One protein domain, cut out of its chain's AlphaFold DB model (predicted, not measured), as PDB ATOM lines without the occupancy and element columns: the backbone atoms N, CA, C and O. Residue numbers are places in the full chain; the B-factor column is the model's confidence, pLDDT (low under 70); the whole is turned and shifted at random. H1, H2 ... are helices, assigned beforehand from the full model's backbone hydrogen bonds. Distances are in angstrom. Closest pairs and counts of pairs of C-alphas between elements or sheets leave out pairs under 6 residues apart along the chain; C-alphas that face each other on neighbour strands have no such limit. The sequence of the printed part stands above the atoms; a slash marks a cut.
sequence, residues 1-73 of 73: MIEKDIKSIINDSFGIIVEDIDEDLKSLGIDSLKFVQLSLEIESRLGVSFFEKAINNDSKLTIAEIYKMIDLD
ATOM      1  N   MET A   1     136.219 139.549 166.234       67.81
ATOM      2  CA  MET A   1     136.096 138.605 165.099       67.81
ATOM      3  C   MET A   1     137.417 137.863 164.937       67.81
ATOM      4  O   MET A   1     137.436 136.697 165.279       67.81
ATOM      5  N   ILE A   2     138.527 138.565 164.678       77.38
ATOM      6  CA  ILE A   2     139.887 137.991 164.595       77.38
ATOM      7  C   ILE A   2     140.455 137.464 165.923       77.38
ATOM      8  O   ILE A   2     141.094 136.423 165.934       77.38
ATOM      9  N   GLU A   3     140.205 138.115 167.065       78.06
ATOM     10  CA  GLU A   3     140.697 137.608 168.366       78.06
ATOM     11  C   GLU A   3     140.175 136.198 168.680       78.06
ATOM     12  O   GLU A   3     140.900 135.353 169.203       78.06
ATOM     13  N   LYS A   4     138.911 135.924 168.322       80.00
ATOM     14  CA  LYS A   4     138.310 134.592 168.450       80.00
ATOM     15  C   LYS A   4     138.979 133.600 167.499       80.00
ATOM     16  O   LYS A   4     139.177 132.450 167.884       80.00
ATOM     17  N   ASP A   5     139.355 134.052 166.305       88.50
ATOM     18  CA  ASP A   5     140.070 133.231 165.334       88.50
ATOM     19  C   ASP A   5     141.479 132.899 165.847       88.50
ATOM     20  O   ASP A   5     141.834 131.730 165.880       88.50
ATOM     21  N   ILE A   6     142.234 133.865 166.385       91.50
ATOM     22  CA  ILE A   6     143.560 133.624 166.987       91.50
ATOM     23  C   ILE A   6     143.462 132.640 168.164       91.50
ATOM     24  O   ILE A   6     144.254 131.701 168.240       91.50
ATOM     25  N   LYS A   7     142.462 132.790 169.048       94.25
ATOM     26  CA  LYS A   7     142.204 131.814 170.125       94.25
ATOM     27  C   LYS A   7     141.932 130.413 169.576       94.25
ATOM     28  O   LYS A   7     142.469 129.440 170.101       94.25
ATOM     29  N   SER A   8     141.124 130.306 168.519       95.06
ATOM     30  CA  SER A   8     140.843 129.025 167.862       95.06
ATOM     31  C   SER A   8     142.106 128.419 167.264       95.06
ATOM     32  O   SER A   8     142.335 127.230 167.427       95.06
ATOM     33  N   ILE A   9     142.951 129.227 166.621       94.94
ATOM     34  CA  ILE A   9     144.207 128.775 166.021       94.94
ATOM     35  C   ILE A   9     145.149 128.231 167.095       94.94
ATOM     36  O   ILE A   9     145.661 127.128 166.951       94.94
ATOM     37  N   ILE A  10     145.323 128.952 168.205       94.81
ATOM     38  CA  ILE A  10     146.159 128.497 169.326       94.81
ATOM     39  C   ILE A  10     145.649 127.161 169.889       94.81
ATOM     40  O   ILE A  10     146.441 126.244 170.128       94.81
ATOM     41  N   ASN A  11     144.332 127.026 170.056       96.25
ATOM     42  CA  ASN A  11     143.728 125.787 170.532       96.25
ATOM     43  C   ASN A  11     143.882 124.636 169.524       96.25
ATOM     44  O   ASN A  11     144.258 123.535 169.910       96.25
ATOM     45  N   ASP A  12     143.654 124.880 168.237       96.31
ATOM     46  CA  ASP A  12     143.760 123.852 167.197       96.31
ATOM     47  C   ASP A  12     145.209 123.388 166.988       96.31
ATOM     48  O   ASP A  12     145.450 122.205 166.745       96.31
ATOM     49  N   SER A  13     146.178 124.302 167.087       95.06
ATOM     50  CA  SER A  13     147.599 124.000 166.888       95.06
ATOM     51  C   SER A  13     148.241 123.327 168.100       95.06
ATOM     52  O   SER A  13     149.122 122.483 167.929       95.06
ATOM     53  N   PHE A  14     147.837 123.698 169.321       95.44
ATOM     54  CA  PHE A  14     148.567 123.308 170.535       95.44
ATOM     55  C   PHE A  14     147.700 122.739 171.662       95.44
ATOM     56  O   PHE A  14     148.250 122.318 172.679       95.44
ATOM     57  N   GLY A  15     146.373 122.725 171.522       95.81
ATOM     58  CA  GLY A  15     145.448 122.327 172.588       95.81
ATOM     59  C   GLY A  15     145.431 123.293 173.776       95.81
ATOM     60  O   GLY A  15     145.104 122.886 174.890       95.81
ATOM     61  N   ILE A  16     145.840 124.548 173.564       95.25
ATOM     62  CA  ILE A  16     145.914 125.582 174.600       95.25
ATOM     63  C   ILE A  16     144.659 126.450 174.531       95.25
ATOM     64  O   ILE A  16     144.358 127.050 173.499       95.25
ATOM     65  N   ILE A  17     143.952 126.558 175.653       94.44
ATOM     66  CA  ILE A  17     142.800 127.448 175.801       94.44
ATOM     67  C   ILE A  17     143.294 128.759 176.406       94.44
ATOM     68  O   ILE A  17     143.828 128.763 177.510       94.44
ATOM     69  N   VAL A  18     143.101 129.863 175.682       93.62
ATOM     70  CA  VAL A  18     143.472 131.210 176.136       93.62
ATOM     71  C   VAL A  18     142.220 131.953 176.602       93.62
ATOM     72  O   VAL A  18     141.361 132.331 175.792       93.62
ATOM     73  N   GLU A  19     142.092 132.161 177.909       92.25
ATOM     74  CA  GLU A  19     140.924 132.827 178.496       92.25
ATOM     75  C   GLU A  19     141.026 134.353 178.371       92.25
ATOM     76  O   GLU A  19     140.077 134.986 177.895       92.25
ATOM     77  N   ASP A  20     142.197 134.927 178.655       93.50
ATOM     78  CA  ASP A  20     142.465 136.368 178.606       93.50
ATOM     79  C   ASP A  20     143.369 136.735 177.415       93.50
ATOM     80  O   ASP A  20     144.371 136.080 177.142       93.50
ATOM     81  N   ILE A  21     143.005 137.778 176.666       91.38
ATOM     82  CA  ILE A  21     143.777 138.228 175.497       91.38
ATOM     83  C   ILE A  21     145.096 138.909 175.875       91.38
ATOM     84  O   ILE A  21     145.982 138.983 175.022       91.38
ATOM     85  N   ASP A  22     145.217 139.385 177.117       93.38
ATOM     86  CA  ASP A  22     146.417 140.017 177.669       93.38
ATOM     87  C   ASP A  22     147.323 139.013 178.411       93.38
ATOM     88  O   ASP A  22     148.365 139.387 178.962       93.38
ATOM     89  N   GLU A  23     146.958 137.728 178.415       92.69
ATOM     90  CA  GLU A  23     147.777 136.664 178.986       92.69
ATOM     91  C   GLU A  23     149.035 136.418 178.141       92.69
ATOM     92  O   GLU A  23     148.987 136.327 176.911       92.69
ATOM     93  N   ASP A  24     150.182 136.300 178.815       92.12
ATOM     94  CA  ASP A  24     151.456 136.006 178.160       92.12
ATOM     95  C   ASP A  24     151.449 134.561 177.650       92.12
ATOM     96  O   ASP A  24     151.493 133.607 178.430       92.12
ATOM     97  N   LEU A  25     151.452 134.384 176.332       92.25
ATOM     98  CA  LEU A  25     151.426 133.073 175.691       92.25
ATOM     99  C   LEU A  25     152.657 132.227 176.048       92.25
ATOM    100  O   LEU A  25     152.571 130.997 176.055       92.25
ATOM    101  N   LYS A  26     153.788 132.847 176.419       90.62
ATOM    102  CA  LYS A  26     154.949 132.102 176.931       90.62
ATOM    103  C   LYS A  26     154.623 131.402 178.246       90.62
ATOM    104  O   LYS A  26     155.079 130.279 178.463       90.62
ATOM    105  N   SER A  27     153.808 132.022 179.099       92.19
ATOM    106  CA  SER A  27     153.357 131.425 180.363       92.19
ATOM    107  C   SER A  27     152.430 130.221 180.146       92.19
ATOM    108  O   SER A  27     152.440 129.288 180.946       92.19
ATOM    109  N   LEU A  28     151.737 130.186 179.004       92.94
ATOM    110  CA  LEU A  28     150.918 129.060 178.544       92.94
ATOM    111  C   LEU A  28     151.725 127.977 177.807       92.94
ATOM    112  O   LEU A  28     151.168 126.997 177.313       92.94
ATOM    113  N   GLY A  29     153.050 128.127 177.728       92.50
ATOM    114  CA  GLY A  29     153.938 127.150 177.105       92.50
ATOM    115  C   GLY A  29     154.091 127.306 175.592       92.50
ATOM    116  O   GLY A  29     154.487 126.333 174.939       92.50
ATOM    117  N   ILE A  30     153.797 128.486 175.031       92.69
ATOM    118  CA  ILE A  30     154.180 128.868 173.663       92.69
ATOM    119  C   ILE A  30     155.597 129.450 173.699       92.69
ATOM    120  O   ILE A  30     155.811 130.647 173.877       92.69
ATOM    121  N   ASP A  31     156.584 128.566 173.574       90.50
ATOM    122  CA  ASP A  31     157.994 128.930 173.430       90.50
ATOM    123  C   ASP A  31     158.310 129.505 172.034       90.50
ATOM    124  O   ASP A  31     157.437 129.651 171.179       90.50
ATOM    125  N   SER A  32     159.578 129.839 171.783       88.00
ATOM    126  CA  SER A  32     160.010 130.437 170.516       88.00
ATOM    127  C   SER A  32     159.748 129.556 169.289       88.00
ATOM    128  O   SER A  32     159.445 130.092 168.227       88.00
ATOM    129  N   LEU A  33     159.821 128.226 169.403       90.25
ATOM    130  CA  LEU A  33     159.563 127.322 168.275       90.25
ATOM    131  C   LEU A  33     158.069 127.210 167.991       90.25
ATOM    132  O   LEU A  33     157.647 127.316 166.837       90.25
ATOM    133  N   LYS A  34     157.258 127.046 169.038       93.06
ATOM    134  CA  LYS A  34     155.799 127.057 168.903       93.06
ATOM    135  C   LYS A  34     155.295 128.402 168.413       93.06
ATOM    136  O   LYS A  34     154.342 128.445 167.649       93.06
ATOM    137  N   PHE A  35     155.947 129.496 168.788       91.25
ATOM    138  CA  PHE A  35     155.606 130.818 168.287       91.25
ATOM    139  C   PHE A  35     155.847 130.954 166.779       91.25
ATOM    140  O   PHE A  35     154.996 131.497 166.076       91.25
ATOM    141  N   VAL A  36     156.953 130.414 166.254       91.06
ATOM    142  CA  VAL A  36     157.188 130.357 164.799       91.06
ATOM    143  C   VAL A  36     156.068 129.571 164.110       91.06
ATOM    144  O   VAL A  36     155.495 130.048 163.135       91.06
ATOM    145  N   GLN A  37     155.706 128.401 164.646       92.94
ATOM    146  CA  GLN A  37     154.607 127.585 164.113       92.94
ATOM    147  C   GLN A  37     153.262 128.321 164.162       92.94
ATOM    148  O   GLN A  37     152.542 128.346 163.168       92.94
ATOM    149  N   LEU A  38     152.954 128.963 165.293       93.31
ATOM    150  CA  LEU A  38     151.747 129.764 165.482       93.31
ATOM    151  C   LEU A  38     151.668 130.885 164.449       93.31
ATOM    152  O   LEU A  38     150.617 131.109 163.859       93.31
ATOM    153  N   SER A  39     152.783 131.579 164.229       91.81
ATOM    154  CA  SER A  39     152.842 132.705 163.306       91.81
ATOM    155  C   SER A  39     152.512 132.277 161.881       91.81
ATOM    156  O   SER A  39     151.676 132.904 161.240       91.81
ATOM    157  N   LEU A  40     153.103 131.172 161.417       91.69
ATOM    158  CA  LEU A  40     152.829 130.613 160.093       91.69
ATOM    159  C   LEU A  40     151.369 130.158 159.947       91.69
ATOM    160  O   LEU A  40     150.757 130.369 158.902       91.69
ATOM    161  N   GLU A  41     150.790 129.566 160.994       94.00
ATOM    162  CA  GLU A  41     149.390 129.130 160.974       94.00
ATOM    163  C   GLU A  41     148.422 130.323 160.924       94.00
ATOM    164  O   GLU A  41     147.440 130.297 160.179       94.00
ATOM    165  N   ILE A  42     148.717 131.391 161.674       92.00
ATOM    166  CA  ILE A  42     147.964 132.651 161.646       92.00
ATOM    167  C   ILE A  42     147.992 133.256 160.240       92.00
ATOM    168  O   ILE A  42     146.932 133.572 159.698       92.00
ATOM    169  N   GLU A  43     149.171 133.376 159.628       91.50
ATOM    170  CA  GLU A  43     149.302 133.883 158.257       91.50
ATOM    171  C   GLU A  43     148.518 133.020 157.263       91.50
ATOM    172  O   GLU A  43     147.751 133.546 156.455       91.50
ATOM    173  N   SER A  44     148.641 131.692 157.364       91.75
ATOM    174  CA  SER A  44     147.974 130.764 156.449       91.75
ATOM    175  C   SER A  44     146.452 130.786 156.569       91.75
ATOM    176  O   SER A  44     145.770 130.629 155.556       91.75
ATOM    177  N   ARG A  45     145.899 130.914 157.780       92.19
ATOM    178  CA  ARG A  45     144.445 130.856 157.997       92.19
ATOM    179  C   ARG A  45     143.760 132.197 157.806       92.19
ATOM    180  O   ARG A  45     142.615 132.223 157.363       92.19
ATOM    181  N   LEU A  46     144.437 133.287 158.155       89.06
ATOM    182  CA  LEU A  46     143.859 134.628 158.094       89.06
ATOM    183  C   LEU A  46     144.253 135.386 156.821       89.06
ATOM    184  O   LEU A  46     143.645 136.409 156.522       89.06
ATOM    185  N   GLY A  47     145.231 134.893 156.053       88.06
ATOM    186  CA  GLY A  47     145.700 135.550 154.832       88.06
ATOM    187  C   GLY A  47     146.416 136.873 155.112       88.06
ATOM    188  O   GLY A  47     146.263 137.829 154.354       88.06
ATOM    189  N   VAL A  48     147.159 136.940 156.218       87.25
ATOM    190  CA  VAL A  48     147.815 138.158 156.723       87.25
ATOM    191  C   VAL A  48     149.336 138.024 156.709       87.25
ATOM    192  O   VAL A  48     149.856 136.917 156.633       87.25
ATOM    193  N   SER A  49     150.047 139.150 156.818       85.06
ATOM    194  CA  SER A  49     151.488 139.174 157.093       85.06
ATOM    195  C   SER A  49     151.716 139.522 158.564       85.06
ATOM    196  O   SER A  49     151.349 140.607 159.023       85.06
ATOM    197  N   PHE A  50     152.287 138.579 159.305       84.94
ATOM    198  CA  PHE A  50     152.446 138.631 160.753       84.94
ATOM    199  C   PHE A  50     153.865 138.265 161.193       84.94
ATOM    200  O   PHE A  50     154.448 138.991 161.994       84.94
ATOM    201  N   PHE A  51     154.451 137.191 160.661       84.62
ATOM    202  CA  PHE A  51     155.692 136.599 161.162       84.62
ATOM    203  C   PHE A  51     156.857 137.595 161.220       84.62
ATOM    204  O   PHE A  51     157.533 137.707 162.245       84.62
ATOM    205  N   GLU A  52     157.054 138.375 160.155       82.44
ATOM    206  CA  GLU A  52     158.118 139.385 160.095       82.44
ATOM    207  C   GLU A  52     157.925 140.506 161.124       82.44
ATOM    208  O   GLU A  52     158.894 140.980 161.720       82.44
ATOM    209  N   LYS A  53     156.679 140.922 161.378       83.19
ATOM    210  CA  LYS A  53     156.370 141.937 162.397       83.19
ATOM    211  C   LYS A  53     156.574 141.379 163.803       83.19
ATOM    212  O   LYS A  53     157.076 142.075 164.680       83.19
ATOM    213  N   ALA A  54     156.219 140.114 163.992       81.31
ATOM    214  CA  ALA A  54     156.215 139.462 165.288       81.31
ATOM    215  C   ALA A  54     157.625 139.116 165.791       81.31
ATOM    216  O   ALA A  54     157.896 139.263 166.978       81.31
ATOM    217  N   ILE A  55     158.549 138.728 164.902       80.75
ATOM    218  CA  ILE A  55     159.957 138.471 165.266       80.75
ATOM    219  C   ILE A  55     160.684 139.737 165.723       80.75
ATOM    220  O   ILE A  55     161.573 139.664 166.566       80.75
ATOM    221  N   ASN A  56     160.316 140.892 165.170       76.31
ATOM    222  CA  ASN A  56     160.950 142.167 165.498       76.31
ATOM    223  C   ASN A  56     160.343 142.840 166.740       76.31
ATOM    224  O   ASN A  56     160.730 143.960 167.075       76.31
ATOM    225  N   ASN A  57     159.382 142.193 167.408       74.69
ATOM    226  CA  ASN A  57     158.704 142.758 168.562       74.69
ATOM    227  C   ASN A  57     159.267 142.196 169.880       74.69
ATOM    228  O   ASN A  57     159.121 141.013 170.176       74.69
ATOM    229  N   ASP A  58     159.858 143.074 170.694       71.44
ATOM    230  CA  ASP A  58     160.373 142.761 172.039       71.44
ATOM    231  C   ASP A  58     159.289 142.782 173.140       71.44
ATOM    232  O   ASP A  58     159.588 142.614 174.326       71.44
ATOM    233  N   SER A  59     158.027 143.015 172.776       77.25
ATOM    234  CA  SER A  59     156.905 143.115 173.715       77.25
ATOM    235  C   SER A  59     156.407 141.736 174.189       77.25
ATOM    236  O   SER A  59     156.948 140.681 173.834       77.25
ATOM    237  N   LYS A  60     155.429 141.728 175.103       83.00
ATOM    238  CA  LYS A  60     154.932 140.485 175.703       83.00
ATOM    239  C   LYS A  60     154.047 139.767 174.703       83.00
ATOM    240  O   LYS A  60     152.961 140.232 174.420       83.00
ATOM    241  N   LEU A  61     154.414 138.565 174.287       87.25
ATOM    242  CA  LEU A  61     153.596 137.807 173.349       87.25
ATOM    243  C   LEU A  61     152.180 137.517 173.904       87.25
ATOM    244  O   LEU A  61     151.985 136.543 174.622       87.25
ATOM    245  N   THR A  62     151.196 138.340 173.538       92.50
ATOM    246  CA  THR A  62     149.774 138.192 173.892       92.50
ATOM    247  C   THR A  62     148.903 138.216 172.638       92.50
ATOM    248  O   THR A  62     149.329 138.677 171.577       92.50
ATOM    249  N   ILE A  63     147.654 137.753 172.735       91.19
ATOM    250  CA  ILE A  63     146.703 137.832 171.611       91.19
ATOM    251  C   ILE A  63     146.419 139.293 171.245       91.19
ATOM    252  O   ILE A  63     146.325 139.611 170.059       91.19
ATOM    253  N   ALA A  64     146.329 140.184 172.234       90.50
ATOM    254  CA  ALA A  64     146.140 141.612 172.000       90.50
ATOM    255  C   ALA A  64     147.301 142.229 171.202       90.50
ATOM    256  O   ALA A  64     147.083 143.064 170.324       90.50
ATOM    257  N   GLU A  65     148.541 141.816 171.474       89.06
ATOM    258  CA  GLU A  65     149.699 142.258 170.698       89.06
ATOM    259  C   GLU A  65     149.711 141.671 169.287       89.06
ATOM    260  O   GLU A  65     149.951 142.410 168.335       89.06
ATOM    261  N   ILE A  66     149.388 140.384 169.134       89.12
ATOM    262  CA  ILE A  66     149.235 139.753 167.817       89.12
ATOM    263  C   ILE A  66     148.201 140.523 166.988       89.12
ATOM    264  O   ILE A  66     148.486 140.901 165.856       89.12
ATOM    265  N   TYR A  67     147.039 140.831 167.566       87.25
ATOM    266  CA  TYR A  67     145.993 141.602 166.896       87.25
ATOM    267  C   TYR A  67     146.486 142.979 166.431       87.25
ATOM    268  O   TYR A  67     146.230 143.361 165.298       87.25
ATOM    269  N   LYS A  68     147.250 143.702 167.262       86.50
ATOM    270  CA  LYS A  68     147.830 145.006 166.885       86.50
ATOM    271  C   LYS A  68     148.837 144.917 165.736       86.50
ATOM    272  O   LYS A  68     149.016 145.896 165.023       86.50
ATOM    273  N   MET A  69     149.542 143.795 165.591       86.31
ATOM    274  CA  MET A  69     150.540 143.610 164.527       86.31
ATOM    275  C   MET A  69     149.900 143.254 163.187       86.31
ATOM    276  O   MET A  69     150.407 143.618 162.119       86.31
ATOM    277  N   ILE A  70     148.790 142.530 163.243       83.88
ATOM    278  CA  ILE A  70     147.987 142.200 162.082       83.88
ATOM    279  C   ILE A  70     147.164 143.458 161.747       83.88
ATOM    280  O   ILE A  70     146.043 143.598 162.218       83.88
ATOM    281  N   ASP A  71     147.764 144.397 160.996       65.62
ATOM    282  CA  ASP A  71     147.137 145.633 160.474       65.62
ATOM    283  C   ASP A  71     145.858 145.292 159.691       65.62
ATOM    284  O   ASP A  71     145.881 145.102 158.473       65.62
ATOM    285  N   LEU A  72     144.745 145.162 160.399       60.16
ATOM    286  CA  LEU A  72     143.420 145.004 159.826       60.16
ATOM    287  C   LEU A  72     142.699 146.321 160.082       60.16
ATOM    288  O   LEU A  72     142.291 146.589 161.212       60.16
ATOM    289  N   ASP A  73     142.637 147.144 159.032       51.69
ATOM    290  CA  ASP A  73     141.764 148.322 158.953       51.69
ATOM    291  C   ASP A  73     140.294 147.960 159.242       51.69
ATOM    292  O   ASP A  73     139.826 146.890 158.772       51.69
TER     293      ASP A  73
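This is residues 1 to 73 of the 73 residues of a protein of Vibrio splendidus (UniProt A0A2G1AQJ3). Four helices stand round a shared middle in a small rounded body, with H1 and H3 on opposite sides and H2 and H4 on the other two sides. The two longer helices, H1 and H2, meet at a steep angle, and the long link of residues 15 to 31 covers one end of the arrangement. The printed part has 73 residues with four named helices, in the order H1, H2, H3, H4, and no named strand; the class is all helix. The whole is compact, with a radius of gyration of the C-alphas of 10.8 A, and the C-alphas span 27 by 25 by 20 A.

The chain begins at Met 1, and H1 follows with residues 2 to 14, from C-alpha 2 at (139.887, 137.991, 164.595) over 18.1 A to C-alpha 14 at (148.567, 123.308, 170.535). Residues 15 to 31 hold no named element. H2, residues 32 to 46, is the longest helix by residues and measures 20.8 A from first to last C-alpha. H3, residues 51 to 55, is 6.2 A long. H4, residues 63 to 69, is 9.9 A long and ends with C-alpha 69 at (150.540, 143.610, 164.527).

H1 touches H2, which meets it with residues 38 to 42 alone; the closest C-alphas are those of Ile 10 and Leu 38, 6.9 A apart. These two helices run opposite ways at a steep tilt of 51 degrees. H1 also touches H4, with residues 2 to 7 of H1 alone; the closest C-alphas are those of Glu 3 and Tyr 67, 6.8 A apart. H1 and H4 run opposite ways at a steep tilt of 64 degrees. H2 touches H3, and the closest C-alphas are those of Ser 39 and Phe 51, 5.3 A apart. H3 and H4 only just touch, with 3 pairs of C-alphas within 8 A; the closest are those of Lys 53 and Met 69, 6.4 A apart. H1 and H3 are apart, and so are H2 and H4. In H1, H2, H3 and H4 every O i to N i+4 pair is within hydrogen-bond range.

The two C-alphas farthest apart are those of Gly 29 and Asp 73, at 30.4 A, while the C-alphas of Met 1 and Asp 73, the chain's first and last residues, are 12.8 A apart. The printed part has no cut. The link from H1 to H2 is long, with 17 residues whose C-alphas lie 8 to 14 A from the mean of the C-alphas; the link from H2 to H3 is tight, and that from H3 to H4 is short. The mean pLDDT of the printed part is 87.7, and the model's confidence is under 70 at residue 1 and residues 71 to 73.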